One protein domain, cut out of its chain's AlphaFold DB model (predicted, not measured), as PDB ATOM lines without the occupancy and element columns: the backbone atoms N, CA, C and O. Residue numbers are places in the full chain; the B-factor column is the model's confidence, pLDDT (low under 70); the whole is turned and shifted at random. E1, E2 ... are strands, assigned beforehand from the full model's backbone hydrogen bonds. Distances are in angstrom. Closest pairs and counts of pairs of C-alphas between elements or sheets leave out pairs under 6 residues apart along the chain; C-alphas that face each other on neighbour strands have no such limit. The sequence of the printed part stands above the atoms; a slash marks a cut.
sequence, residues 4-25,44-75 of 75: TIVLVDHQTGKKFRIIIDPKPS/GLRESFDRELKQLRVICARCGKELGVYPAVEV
ATOM      1  N   THR A   4     153.648 125.375 197.734       86.62
ATOM      2  CA  THR A   4     154.411 125.943 198.856       86.62
ATOM      3  C   THR A   4     153.795 127.277 199.252       86.62
ATOM      4  O   THR A   4     153.522 128.103 198.386       86.62
ATOM      5  N   ILE A   5     153.564 127.471 200.549       87.56
ATOM      6  CA  ILE A   5     153.090 128.726 201.138       87.56
ATOM      7  C   ILE A   5     154.207 129.269 202.027       87.56
ATOM      8  O   ILE A   5     154.829 128.513 202.774       87.56
ATOM      9  N   VAL A   6     154.469 130.570 201.934       88.44
ATOM     10  CA  VAL A   6     155.367 131.281 202.847       88.44
ATOM     11  C   VAL A   6     154.521 132.265 203.637       88.44
ATOM     12  O   VAL A   6     153.940 133.181 203.062       88.44
ATOM     13  N   LEU A   7     154.425 132.044 204.945       86.25
ATOM     14  CA  LEU A   7     153.782 132.957 205.880       86.25
ATOM     15  C   LEU A   7     154.848 133.847 206.510       86.25
ATOM     16  O   LEU A   7     155.936 133.381 206.847       86.25
ATOM     17  N   VAL A   8     154.528 135.126 206.673       87.19
ATOM     18  CA  VAL A   8     155.391 136.097 207.349       87.19
ATOM     19  C   VAL A   8     154.647 136.606 208.573       87.19
ATOM     20  O   VAL A   8     153.551 137.153 208.456       87.19
ATOM     21  N   ASP A   9     155.228 136.411 209.751       84.69
ATOM     22  CA  ASP A   9     154.714 136.983 210.988       84.69
ATOM     23  C   ASP A   9     155.109 138.463 211.059       84.69
ATOM     24  O   ASP A   9     156.281 138.799 211.225       84.69
ATOM     25  N   HIS A  10     154.134 139.361 210.924       85.00
ATOM     26  CA  HIS A  10     154.382 140.807 210.878       85.00
ATOM     27  C   HIS A  10     154.838 141.414 212.215       85.00
ATOM     28  O   HIS A  10     155.343 142.531 212.220       85.00
ATOM     29  N   GLN A  11     154.673 140.708 213.339       84.81
ATOM     30  CA  GLN A  11     155.086 141.208 214.655       84.81
ATOM     31  C   GLN A  11     156.559 140.898 214.951       84.81
ATOM     32  O   GLN A  11     157.257 141.713 215.541       84.81
ATOM     33  N   THR A  12     157.033 139.717 214.548       88.19
ATOM     34  CA  THR A  12     158.390 139.221 214.844       88.19
ATOM     35  C   THR A  12     159.308 139.173 213.629       88.19
ATOM     36  O   THR A  12     160.501 138.932 213.780       88.19
ATOM     37  N   GLY A  13     158.774 139.359 212.419       87.00
ATOM     38  CA  GLY A  13     159.516 139.244 211.163       87.00
ATOM     39  C   GLY A  13     159.875 137.806 210.774       87.00
ATOM     40  O   GLY A  13     160.513 137.593 209.742       87.00
ATOM     41  N   LYS A  14     159.467 136.811 211.572       87.69
ATOM     42  CA  LYS A  14     159.750 135.397 211.313       87.69
ATOM     43  C   LYS A  14     158.999 134.901 210.086       87.69
ATOM     44  O   LYS A  14     157.828 135.230 209.882       87.69
ATOM     45  N   LYS A  15     159.665 134.070 209.291       91.19
ATOM     46  CA  LYS A  15     159.088 133.454 208.099       91.19
ATOM     47  C   LYS A  15     158.861 131.973 208.352       91.19
ATOM     48  O   LYS A  15     159.690 131.293 208.947       91.19
ATOM     49  N   PHE A  16     157.734 131.472 207.872       89.81
ATOM     50  CA  PHE A  16     157.362 130.070 207.967       89.81
ATOM     51  C   PHE A  16     157.072 129.538 206.575       89.81
ATOM     52  O   PHE A  16     156.233 130.070 205.849       89.81
ATOM     53  N   ARG A  17     157.761 128.469 206.197       91.50
ATOM     54  CA  ARG A  17     157.555 127.765 204.938       91.50
ATOM     55  C   ARG A  17     156.725 126.512 205.183       91.50
ATOM     56  O   ARG A  17     157.110 125.661 205.978       91.50
ATOM     57  N   ILE A  18     155.630 126.370 204.445       91.56
ATOM     58  CA  ILE A  18     154.723 125.220 204.504       91.56
ATOM     59  C   ILE A  18     154.684 124.559 203.131       91.56
ATOM     60  O   ILE A  18     154.493 125.227 202.112       91.56
ATOM     61  N   ILE A  19     154.856 123.240 203.097       90.62
ATOM     62  CA  ILE A  19     154.737 122.442 201.876       90.62
ATOM     63  C   ILE A  19     153.444 121.636 201.968       90.62
ATOM     64  O   ILE A  19     153.287 120.793 202.843       90.62
ATOM     65  N   ILE A  20     152.526 121.912 201.048       86.88
ATOM     66  CA  ILE A  20     151.251 121.220 200.902       86.88
ATOM     67  C   ILE A  20     151.398 120.214 199.762       86.88
ATOM     68  O   ILE A  20     151.357 120.585 198.583       86.88
ATOM     69  N   ASP A  21     151.585 118.948 200.119       83.88
ATOM     70  CA  ASP A  21     151.596 117.824 199.187       83.88
ATOM     71  C   ASP A  21     151.107 116.549 199.907       83.88
ATOM     72  O   ASP A  21     151.643 116.229 200.969       83.88
ATOM     73  N   PRO A  22     150.083 115.847 199.387       79.19
ATOM     74  CA  PRO A  22     149.249 116.223 198.243       79.19
ATOM     75  C   PRO A  22     148.370 117.454 198.537       79.19
ATOM     76  O   PRO A  22     148.078 117.779 199.691       79.19
ATOM     77  N   LYS A  23     147.937 118.156 197.478       78.12
ATOM     78  CA  LYS A  23     146.991 119.274 197.604       78.12
ATOM     79  C   LYS A  23     145.654 118.748 198.153       78.12
ATOM     80  O   LYS A  23     145.098 117.834 197.547       78.12
ATOM     81  N   PRO A  24     145.123 119.325 199.243       76.19
ATOM     82  CA  PRO A  24     143.878 118.861 199.829       76.19
ATOM     83  C   PRO A  24     142.709 119.177 198.895       76.19
ATOM     84  O   PRO A  24     142.636 120.258 198.302       76.19
ATOM     85  N   SER A  25     141.777 118.237 198.788       72.25
ATOM     86  CA  SER A  25     140.551 118.371 198.001       72.25
ATOM     87  C   SER A  25     139.375 117.797 198.781       72.25
ATOM     88  O   SER A  25     139.419 116.633 199.176       72.25
ATOM     89  N   GLY A  44     136.214 126.851 198.722       63.00
ATOM     90  CA  GLY A  44     135.878 125.888 199.774       63.00
ATOM     91  C   GLY A  44     136.983 125.425 200.715       63.00
ATOM     92  O   GLY A  44     136.769 124.411 201.371       63.00
ATOM     93  N   LEU A  45     138.140 126.086 200.795       72.75
ATOM     94  CA  LEU A  45     139.197 125.730 201.751       72.75
ATOM     95  C   LEU A  45     139.380 126.858 202.767       72.75
ATOM     96  O   LEU A  45     139.507 128.018 202.389       72.75
ATOM     97  N   ARG A  46     139.385 126.511 204.054       81.19
ATOM     98  CA  ARG A  46     139.707 127.405 205.161       81.19
ATOM     99  C   ARG A  46     141.057 126.981 205.724       81.19
ATOM    100  O   ARG A  46     141.200 125.874 206.235       81.19
ATOM    101  N   GLU A  47     142.041 127.852 205.579       86.44
ATOM    102  CA  GLU A  47     143.400 127.662 206.081       86.44
ATOM    103  C   GLU A  47     143.495 128.302 207.478       86.44
ATOM    104  O   GLU A  47     143.075 129.441 207.677       86.44
ATOM    105  N   SER A  48     144.001 127.565 208.467       88.06
ATOM    106  CA  SER A  48     144.204 128.049 209.836       88.06
ATOM    107  C   SER A  48     145.609 127.682 210.291       88.06
ATOM    108  O   SER A  48     145.973 126.507 210.300       88.06
ATOM    109  N   PHE A  49     146.420 128.689 210.608       89.12
ATOM    110  CA  PHE A  49     147.803 128.498 211.030       89.12
ATOM    111  C   PHE A  49     147.911 128.556 212.552       89.12
ATOM    112  O   PHE A  49     147.545 129.555 213.167       89.12
ATOM    113  N   ASP A  50     148.435 127.486 213.139       88.88
ATOM    114  CA  ASP A  50     148.764 127.395 214.554       88.88
ATOM    115  C   ASP A  50     150.244 127.738 214.740       88.88
ATOM    116  O   ASP A  50     151.135 127.033 214.251       88.88
ATOM    117  N   ARG A  51     150.502 128.864 215.411       82.19
ATOM    118  CA  ARG A  51     151.851 129.411 215.590       82.19
ATOM    119  C   ARG A  51     152.669 128.629 216.614       82.19
ATOM    120  O   ARG A  51     153.882 128.521 216.446       82.19
ATOM    121  N   GLU A  52     152.027 128.112 217.656       85.69
ATOM    122  CA  GLU A  52     152.696 127.379 218.735       85.69
ATOM    123  C   GLU A  52     153.149 126.009 218.238       85.69
ATOM    124  O   GLU A  52     154.298 125.612 218.427       85.69
ATOM    125  N   LEU A  53     152.265 125.333 217.506       88.69
ATOM    126  CA  LEU A  53     152.518 124.023 216.917       88.69
ATOM    127  C   LEU A  53     153.201 124.107 215.545       88.69
ATOM    128  O   LEU A  53     153.536 123.073 214.971       88.69
ATOM    129  N   LYS A  54     153.410 125.323 215.018       89.94
ATOM    130  CA  LYS A  54     154.000 125.602 213.698       89.94
ATOM    131  C   LYS A  54     153.377 124.725 212.610       89.94
ATOM    132  O   LYS A  54     154.077 124.014 211.896       89.94
ATOM    133  N   GLN A  55     152.055 124.754 212.481       91.94
ATOM    134  CA  GLN A  55     151.333 123.909 211.526       91.94
ATOM    135  C   GLN A  55     150.182 124.655 210.858       91.94
ATOM    136  O   GLN A  55     149.499 125.469 211.472       91.94
ATOM    137  N   LEU A  56     149.942 124.352 209.586       89.94
ATOM    138  CA  LEU A  56     148.801 124.831 208.824       89.94
ATOM    139  C   LEU A  56     147.753 123.727 208.735       89.94
ATOM    140  O   LEU A  56     147.989 122.686 208.123       89.94
ATOM    141  N   ARG A  57     146.574 123.973 209.293       90.94
ATOM    142  CA  ARG A  57     145.402 123.125 209.092       90.94
ATOM    143  C   ARG A  57     144.618 123.622 207.895       90.94
ATOM    144  O   ARG A  57     144.341 124.816 207.777       90.94
ATOM    145  N   VAL A  58     144.232 122.703 207.024       87.94
ATOM    146  CA  VAL A  58     143.344 122.979 205.900       87.94
ATOM    147  C   VAL A  58     142.037 122.255 206.143       87.94
ATOM    148  O   VAL A  58     141.992 121.035 206.265       87.94
ATOM    149  N   ILE A  59     140.960 123.023 206.209       86.62
ATOM    150  CA  ILE A  59     139.616 122.540 206.501       86.62
ATOM    151  C   ILE A  59     138.744 122.832 205.288       86.62
ATOM    152  O   ILE A  59     138.909 123.853 204.622       86.62
ATOM    153  N   CYS A  60     137.785 121.967 204.981       83.75
ATOM    154  CA  CYS A  60     136.778 122.314 204.002       83.75
ATOM    155  C   CYS A  60     135.838 123.392 204.560       83.75
ATOM    156  O   CYS A  60     135.132 123.166 205.536       83.75
ATOM    157  N   ALA A  61     135.758 124.545 203.905       79.12
ATOM    158  CA  ALA A  61     134.831 125.613 204.262       79.12
ATOM    159  C   ALA A  61     133.350 125.240 204.039       79.12
ATOM    160  O   ALA A  61     132.486 125.918 204.585       79.12
ATOM    161  N   ARG A  62     133.045 124.183 203.263       77.00
ATOM    162  CA  ARG A  62     131.669 123.696 203.042       77.00
ATOM    163  C   ARG A  62     131.191 122.732 204.128       77.00
ATOM    164  O   ARG A  62     130.136 122.958 204.701       77.00
ATOM    165  N   CYS A  63     131.935 121.656 204.397       78.19
ATOM    166  CA  CYS A  63     131.517 120.615 205.351       78.19
ATOM    167  C   CYS A  63     132.244 120.669 206.702       78.19
ATOM    168  O   CYS A  63     131.947 119.872 207.584       78.19
ATOM    169  N   GLY A  64     133.228 121.558 206.870       79.38
ATOM    170  CA  GLY A  64     134.025 121.656 208.095       79.38
ATOM    171  C   GLY A  64     135.009 120.500 208.316       79.38
ATOM    172  O   GLY A  64     135.690 120.486 209.336       79.38
ATOM    173  N   LYS A  65     135.115 119.544 207.382       82.94
ATOM    174  CA  LYS A  65     136.026 118.392 207.488       82.94
ATOM    175  C   LYS A  65     137.481 118.840 207.383       82.94
ATOM    176  O   LYS A  65     137.827 119.591 206.470       82.94
ATOM    177  N   GLU A  66     138.335 118.360 208.283       87.44
ATOM    178  CA  GLU A  66     139.784 118.536 208.165       87.44
ATOM    179  C   GLU A  66     140.282 117.750 206.945       87.44
ATOM    180  O   GLU A  66     140.032 116.553 206.812       87.44
ATOM    181  N   LEU A  67     140.926 118.449 206.012       84.81
ATOM    182  CA  LEU A  67     141.448 117.869 204.775       84.81
ATOM    183  C   LEU A  67     142.946 117.576 204.867       84.81
ATOM    184  O   LEU A  67     143.463 116.803 204.065       84.81
ATOM    185  N   GLY A  68     143.640 118.205 205.815       88.62
ATOM    186  CA  GLY A  68     145.045 117.943 206.082       88.62
ATOM    187  C   GLY A  68     145.653 118.909 207.091       88.62
ATOM    188  O   GLY A  68     145.173 120.030 207.279       88.62
ATOM    189  N   VAL A  69     146.747 118.464 207.702       91.56
ATOM    190  CA  VAL A  69     147.597 119.254 208.593       91.56
ATOM    191  C   VAL A  69     149.013 119.215 208.038       91.56
ATOM    192  O   VAL A  69     149.552 118.141 207.778       91.56
ATOM    193  N   TYR A  70     149.600 120.387 207.826       91.00
ATOM    194  CA  TYR A  70     150.894 120.535 207.171       91.00
ATOM    195  C   TYR A  70     151.873 121.238 208.109       91.00
ATOM    196  O   TYR A  70     151.582 122.348 208.558       91.00
ATOM    197  N   PRO A  71     153.036 120.638 208.406       92.44
ATOM    198  CA  PRO A  71     154.030 121.277 209.250       92.44
ATOM    199  C   PRO A  71     154.624 122.506 208.553       92.44
ATOM    200  O   PRO A  71     154.802 122.542 207.331       92.44
ATOM    201  N   ALA A  72     154.953 123.512 209.353       91.69
ATOM    202  CA  ALA A  72     155.636 124.718 208.937       91.69
ATOM    203  C   ALA A  72     157.057 124.726 209.494       91.69
ATOM    204  O   ALA A  72     157.287 124.520 210.684       91.69
ATOM    205  N   VAL A  73     158.017 125.000 208.621       90.12
ATOM    206  CA  VAL A  73     159.425 125.125 208.985       90.12
ATOM    207  C   VAL A  73     159.764 126.607 209.027       90.12
ATOM    208  O   VAL A  73     159.492 127.333 208.072       90.12
ATOM    209  N   GLU A  74     160.312 127.063 210.149       88.00
ATOM    210  CA  GLU A  74     160.840 128.424 210.282       88.00
ATOM    211  C   GLU A  74     162.058 128.580 209.356       88.00
ATOM    212  O   GLU A  74     162.916 127.695 209.331       88.00
ATOM    213  N   VAL A  75     162.095 129.655 208.560       85.94
ATOM    214  CA  VAL A  75     163.150 129.946 207.569       85.94
ATOM    215  C   VAL A  75     163.761 131.323 207.758       85.94
ATOM    216  O   VAL A  75     163.040 132.236 208.226       85.94
TER     217      VAL A  75
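This is residues 4 to 25 and 44 to 75 of the 75 residues of an uncharacterized protein of Deltaproteobacteria bacterium (UniProt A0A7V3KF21). One strongly twisted sheet curls like part of a barrel, its long strand E5 joining the hairpin E1 and E2 to the hairpin E3 and E4. The printed part has 54 residues, no named helix and strands E1 to E5, all strand, in the sheet order E1 E2 E5 E4 E3, antiparallel. It is compact, radius of gyration of the C-alphas 11.5 A, and elongated, 34 by 20 by 16 A.

E1, residues 4 to 8, begins at C-alpha 4 (154.411, 125.943, 198.856) and spans 13.3 A. E2 is residues 15 to 20, 16.2 A; E3 45 to 50, 16.1 A; E4 55 to 60, 16.5 A. E5, residues 66 to 74, 23.4 A, ends at C-alpha 74 (160.840, 128.424, 210.282).

Within hydrogen-bond range are N 5 and O 18 of E1 and E2, 2.9 A. E5 is staggered: 72 to 74 pair with E2, N 17 and O 73 at 2.8 A; 66 to 71 with E4, N 56 and O 70 at 2.8 A. E3 E4 E5 form a meander, each strand the antiparallel neighbour of the one before; N 48 and O 57 are 2.9 A apart.

Residues 26 to 43 are cut out, leaving C-alphas 25 and 44 9.0 A apart. Residue 44 is under pLDDT 70.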